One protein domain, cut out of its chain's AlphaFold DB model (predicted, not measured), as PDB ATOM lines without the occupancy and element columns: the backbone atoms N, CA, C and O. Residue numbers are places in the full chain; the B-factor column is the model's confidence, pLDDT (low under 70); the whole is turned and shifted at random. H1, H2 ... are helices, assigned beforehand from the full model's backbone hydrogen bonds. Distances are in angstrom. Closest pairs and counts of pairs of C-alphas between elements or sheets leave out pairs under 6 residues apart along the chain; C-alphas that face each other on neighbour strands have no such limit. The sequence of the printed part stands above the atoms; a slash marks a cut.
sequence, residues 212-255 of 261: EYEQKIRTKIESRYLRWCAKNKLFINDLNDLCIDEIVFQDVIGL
ATOM      1  N   GLU A 212     309.789 391.991 381.563       94.25
ATOM      2  CA  GLU A 212     308.601 391.526 382.290       94.25
ATOM      3  C   GLU A 212     307.392 391.335 381.364       94.25
ATOM      4  O   GLU A 212     306.433 390.668 381.744       94.25
ATOM      5  N   TYR A 213     307.420 391.906 380.156       94.69
ATOM      6  CA  TYR A 213     306.379 391.691 379.164       94.69
ATOM      7  C   TYR A 213     306.323 390.221 378.739       94.69
ATOM      8  O   TYR A 213     307.304 389.663 378.248       94.69
ATOM      9  N   GLU A 214     305.136 389.629 378.851       94.19
ATOM     10  CA  GLU A 214     304.843 388.280 378.377       94.19
ATOM     11  C   GLU A 214     303.780 388.334 377.281       94.19
ATOM     12  O   GLU A 214     302.684 388.883 377.461       94.19
ATOM     13  N   GLN A 215     304.083 387.729 376.133       92.69
ATOM     14  CA  GLN A 215     303.127 387.647 375.038       92.69
ATOM     15  C   GLN A 215     302.036 386.633 375.389       92.69
ATOM     16  O   GLN A 215     302.294 385.529 375.875       92.69
ATOM     17  N   LYS A 216     300.782 386.953 375.054       90.94
ATOM     18  CA  LYS A 216     299.702 385.962 375.128       90.94
ATOM     19  C   LYS A 216     299.920 384.899 374.058       90.94
ATOM     20  O   LYS A 216     299.764 385.175 372.871       90.94
ATOM     21  N   ILE A 217     300.249 383.686 374.492       90.56
ATOM     22  CA  ILE A 217     300.541 382.540 373.626       90.56
ATOM     23  C   ILE A 217     299.470 381.461 373.814       90.56
ATOM     24  O   ILE A 217     299.101 381.128 374.939       90.56
ATOM     25  N   ARG A 218     298.986 380.872 372.716       89.06
ATOM     26  CA  ARG A 218     297.963 379.813 372.728       89.06
ATOM     27  C   ARG A 218     298.572 378.425 372.862       89.06
ATOM     28  O   ARG A 218     297.974 377.549 373.480       89.06
ATOM     29  N   THR A 219     299.746 378.195 372.265       94.75
ATOM     30  CA  THR A 219     300.380 376.866 372.252       94.75
ATOM     31  C   THR A 219     301.890 376.902 372.486       94.75
ATOM     32  O   THR A 219     302.585 377.861 372.161       94.75
ATOM     33  N   LYS A 220     302.452 375.789 372.975       94.88
ATOM     34  CA  LYS A 220     303.914 375.627 373.101       94.88
ATOM     35  C   LYS A 220     304.644 375.683 371.751       94.88
ATOM     36  O   LYS A 220     305.816 376.050 371.711       94.88
ATOM     37  N   ILE A 221     303.975 375.280 370.667       96.50
ATOM     38  CA  ILE A 221     304.533 375.321 369.307       96.50
ATOM     39  C   ILE A 221     304.659 376.776 368.854       96.50
ATOM     40  O   ILE A 221     305.737 377.183 368.430       96.50
ATOM     41  N   GLU A 222     303.603 377.565 369.037       94.69
ATOM     42  CA  GLU A 222     303.595 379.007 368.767       94.69
ATOM     43  C   GLU A 222     304.682 379.735 369.568       94.69
ATOM     44  O   GLU A 222     305.488 380.441 368.974       94.69
ATOM     45  N   SER A 223     304.805 379.475 370.878       94.56
ATOM     46  CA  SER A 223     305.887 380.045 371.705       94.56
ATOM     47  C   SER A 223     307.273 379.791 371.104       94.56
ATOM     48  O   SER A 223     308.103 380.694 370.994       94.56
ATOM     49  N   ARG A 224     307.535 378.543 370.694       96.62
ATOM     50  CA  ARG A 224     308.825 378.147 370.118       96.62
ATOM     51  C   ARG A 224     309.082 378.848 368.791       96.62
ATOM     52  O   ARG A 224     310.213 379.261 368.550       96.62
ATOM     53  N   TYR A 225     308.051 378.968 367.960       96.69
ATOM     54  CA  TYR A 225     308.126 379.665 366.685       96.69
ATOM     55  C   TYR A 225     308.424 381.155 366.877       96.69
ATOM     56  O   TYR A 225     309.409 381.636 366.326       96.69
ATOM     57  N   LEU A 226     307.679 381.860 367.735       95.88
ATOM     58  CA  LEU A 226     307.898 383.288 368.002       95.88
ATOM     59  C   LEU A 226     309.303 383.560 368.555       95.88
ATOM     60  O   LEU A 226     310.005 384.446 368.076       95.88
ATOM     61  N   ARG A 227     309.781 382.729 369.488       96.69
ATOM     62  CA  ARG A 227     311.159 382.828 370.002       96.69
ATOM     63  C   ARG A 227     312.210 382.567 368.928       96.69
ATOM     64  O   ARG A 227     313.273 383.184 368.956       96.69
ATOM     65  N   TRP A 228     311.950 381.641 368.005       97.50
ATOM     66  CA  TRP A 228     312.827 381.426 366.857       97.50
ATOM     67  C   TRP A 228     312.825 382.653 365.938       97.50
ATOM     68  O   TRP A 228     313.905 383.106 365.566       97.50
ATOM     69  N   CYS A 229     311.667 383.257 365.657       97.00
ATOM     70  CA  CYS A 229     311.577 384.492 364.876       97.00
ATOM     71  C   CYS A 229     312.371 385.638 365.509       97.00
ATOM     72  O   CYS A 229     313.181 386.255 364.824       97.00
ATOM     73  N   ALA A 230     312.229 385.869 366.819       96.56
ATOM     74  CA  ALA A 230     312.965 386.930 367.506       96.56
ATOM     75  C   ALA A 230     314.479 386.715 367.459       96.56
ATOM     76  O   ALA A 230     315.225 387.647 367.164       96.56
ATOM     77  N   LYS A 231     314.940 385.476 367.680       95.69
ATOM     78  CA  LYS A 231     316.363 385.119 367.569       95.69
ATOM     79  C   LYS A 231     316.931 385.342 366.169       95.69
ATOM     80  O   LYS A 231     318.107 385.658 366.051       95.69
ATOM     81  N   ASN A 232     316.109 385.175 365.136       94.00
ATOM     82  CA  ASN A 232     316.505 385.355 363.740       94.00
ATOM     83  C   ASN A 232     316.140 386.742 363.184       94.00
ATOM     84  O   ASN A 232     316.274 386.942 361.981       94.00
ATOM     85  N   LYS A 233     315.707 387.685 364.035       93.50
ATOM     86  CA  LYS A 233     315.380 389.069 363.652       93.50
ATOM     87  C   LYS A 233     314.301 389.150 362.557       93.50
ATOM     88  O   LYS A 233     314.443 389.875 361.580       93.50
ATOM     89  N   LEU A 234     313.248 388.337 362.686       93.56
ATOM     90  CA  LEU A 234     312.207 388.176 361.658       93.56
ATOM     91  C   LEU A 234     310.918 388.963 361.929       93.56
ATOM     92  O   LEU A 234     310.012 388.930 361.095       93.56
ATOM     93  N   PHE A 235     310.794 389.637 363.073       93.31
ATOM     94  CA  PHE A 235     309.638 390.495 363.322       93.31
ATOM     95  C   PHE A 235     309.783 391.823 362.580       93.31
ATOM     96  O   PHE A 235     310.853 392.426 362.571       93.31
ATOM     97  N   ILE A 236     308.680 392.307 362.000       90.19
ATOM     98  CA  ILE A 236     308.582 393.675 361.471       90.19
ATOM     99  C   ILE A 236     308.325 394.607 362.662       90.19
ATOM    100  O   ILE A 236     307.223 395.107 362.870       90.19
ATOM    101  N   ASN A 237     309.341 394.728 363.507       92.19
ATOM    102  CA  ASN A 237     309.332 395.469 364.757       92.19
ATOM    103  C   ASN A 237     310.763 395.963 364.996       92.19
ATOM    104  O   ASN A 237     311.684 395.151 365.087       92.19
ATOM    105  N   ASP A 238     310.955 397.278 365.087       92.25
ATOM    106  CA  ASP A 238     312.273 397.906 365.240       92.25
ATOM    107  C   ASP A 238     312.989 397.478 366.532       92.25
ATOM    108  O   ASP A 238     314.219 397.421 366.576       92.25
ATOM    109  N   LEU A 239     312.240 397.080 367.567       94.75
ATOM    110  CA  LEU A 239     312.814 396.548 368.801       94.75
ATOM    111  C   LEU A 239     313.459 395.180 368.593       94.75
ATOM    112  O   LEU A 239     314.340 394.797 369.370       94.75
ATOM    113  N   ASN A 240     313.068 394.434 367.550       94.75
ATOM    114  CA  ASN A 240     313.690 393.150 367.280       94.75
ATOM    115  C   ASN A 240     315.164 393.327 366.903       94.75
ATOM    116  O   ASN A 240     315.943 392.444 367.232       94.75
ATOM    117  N   ASP A 241     315.601 394.464 366.362       91.94
ATOM    118  CA  ASP A 241     317.029 394.744 366.148       91.94
ATOM    119  C   ASP A 241     317.793 395.005 367.463       91.94
ATOM    120  O   ASP A 241     318.996 394.744 367.557       91.94
ATOM    121  N   LEU A 242     317.097 395.410 368.529       94.31
ATOM    122  CA  LEU A 242     317.685 395.731 369.836       94.31
ATOM    123  C   LEU A 242     317.758 394.532 370.786       94.31
ATOM    124  O   LEU A 242     318.767 394.342 371.470       94.31
ATOM    125  N   CYS A 243     316.702 393.719 370.847       94.88
ATOM    126  CA  CYS A 243     316.609 392.580 371.760       94.88
ATOM    127  C   CYS A 243     315.843 391.391 371.160       94.88
ATOM    128  O   CYS A 243     315.538 391.343 369.966       94.88
ATOM    129  N   ILE A 244     315.637 390.363 371.985       96.25
ATOM    130  CA  ILE A 244     314.918 389.130 371.625       96.25
ATOM    131  C   ILE A 244     313.840 388.766 372.661       96.25
ATOM    132  O   ILE A 244     313.339 387.641 372.647       96.25
ATOM    133  N   ASP A 245     313.545 389.685 373.583       96.88
ATOM    134  CA  ASP A 245     312.535 389.521 374.632       96.88
ATOM    135  C   ASP A 245     311.120 389.521 374.025       96.88
ATOM    136  O   ASP A 245     310.921 389.993 372.907       96.88
ATOM    137  N   GLU A 246     310.114 388.998 374.738       96.25
ATOM    138  CA  GLU A 246     308.778 388.770 374.154       96.25
ATOM    139  C   GLU A 246     308.053 390.063 373.736       96.25
ATOM    140  O   GLU A 246     307.123 390.008 372.930       96.25
ATOM    141  N   ILE A 247     308.514 391.234 374.195       95.25
ATOM    142  CA  ILE A 247     308.017 392.545 373.750       95.25
ATOM    143  C   ILE A 247     308.124 392.734 372.230       95.25
ATOM    144  O   ILE A 247     307.281 393.396 371.631       95.25
ATOM    145  N   VAL A 248     309.103 392.097 371.578       95.50
ATOM    146  CA  VAL A 248     309.300 392.217 370.123       95.50
ATOM    147  C   VAL A 248     308.269 391.423 369.316       95.50
ATOM    148  O   VAL A 248     308.219 391.554 368.096       95.50
ATOM    149  N   PHE A 249     307.452 390.582 369.966       94.19
ATOM    150  CA  PHE A 249     306.440 389.763 369.286       94.19
ATOM    151  C   PHE A 249     305.205 390.580 368.894       94.19
ATOM    152  O   PHE A 249     304.346 390.087 368.162       94.19
ATOM    153  N   GLN A 250     305.103 391.806 369.406       90.06
ATOM    154  CA  GLN A 250     303.999 392.709 369.135       90.06
ATOM    155  C   GLN A 250     304.003 393.172 367.676       90.06
ATOM    156  O   GLN A 250     305.055 393.463 367.099       90.06
ATOM    157  N   ASP A 251     302.803 393.271 367.106       86.38
ATOM    158  CA  ASP A 251     302.571 393.908 365.815       86.38
ATOM    159  C   ASP A 251     302.424 395.419 366.011       86.38
ATOM    160  O   ASP A 251     301.377 395.911 366.431       86.38
ATOM    161  N   VAL A 252     303.506 396.136 365.728       85.06
ATOM    162  CA  VAL A 252     303.640 397.579 365.989       85.06
ATOM    163  C   VAL A 252     303.200 398.436 364.805       85.06
ATOM    164  O   VAL A 252     303.061 399.648 364.925       85.06
ATOM    165  N   ILE A 253     302.940 397.805 363.658       81.75
ATOM    166  CA  ILE A 253     302.458 398.470 362.441       81.75
ATOM    167  C   ILE A 253     300.981 398.160 362.153       81.75
ATOM    168  O   ILE A 253     300.424 398.683 361.189       81.75
ATOM    169  N   GLY A 254     300.341 397.335 362.991       77.88
ATOM    170  CA  GLY A 254     298.914 397.031 362.925       77.88
ATOM    171  C   GLY A 254     298.518 396.322 361.634       77.88
ATOM    172  O   GLY A 254     297.520 396.693 361.009       77.88
ATOM    173  N   LEU A 255     299.303 395.329 361.203       77.81
ATOM    174  CA  LEU A 255     298.980 394.545 360.019       77.81
ATOM    175  C   LEU A 255     297.592 393.903 360.173       77.81
ATOM    176  O   LEU A 255     297.263 393.315 361.208       77.81
TER     177      LEU A 255
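This is residues 212 to 255 of the 261 residues of an uncharacterized protein of Acinetobacter terrestris (UniProt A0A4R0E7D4). One helix, H1, makes one side of this small domain, and past its end the backbone folds back through two very short helices, H2 near the last residues of H1 and H3 packed on the second half of H1. Outside the three named helices, residues 212 to 219 lead into H1 from the H3 side, residues 232 to 238 and 243 to 245 link the helices, and residues 250 to 255 form a tail after H3. The printed part has 44 residues with three named helices, in the order H1, H2, H3, and no named strand; the class is all helix, although under half of the residues, 20 of 44, are in named elements. The whole is compact, with a radius of gyration of the C-alphas of 9.8 A, and the C-alphas span 25 by 22 by 21 A.

Begin at C-alpha 212, at (308.601, 391.526, 382.290), and go through residues 213 to 219, which hold no named helix. Find C-alpha 220 at (303.914, 375.627, 373.101); from there H1, residues 220 to 231, runs 16.6 A to C-alpha 231 at (316.363, 385.119, 367.569). After a short link of 7 residues look for H2, residues 239 to 242, 5.0 A from first to last C-alpha. A tight link of 3 residues then leads to H3, residues 246 to 249, 5.5 A long, which ends at C-alpha 249, at (306.440, 389.763, 369.286).

Start from H1 and look at its residues 226 to 230, the part of it that touches H3. The closest C-alphas of the two are those of Leu 226 and Phe 249, 6.8 A apart, and the centres are 10.3 A apart. H1 and H2 are close but not clearly touching: their closest C-alphas, those of Ala 230 and Asn 240, are 6.3 A apart. H2 and H3 only just touch, with 3 pairs of C-alphas within 8 A, and they touch only at the corner by their link; the closest C-alphas are those of Asn 240 and Val 248, 5.3 A apart. In H1 every pair of O of residue i and N of residue i+4 is within hydrogen-bond range; H2 and H3 are too short for such a pair, and in each the one pair of O i and N i+3 is within range.

The two C-alphas farthest apart are those of Thr 219 and Leu 242, 25.7 A, and from C-alpha 212 to C-alpha 255 it is 24.4 A. The printed part has no cut, and no link between its helices is long. The mean pLDDT of the printed part is 92.9, and no printed residue is under 70.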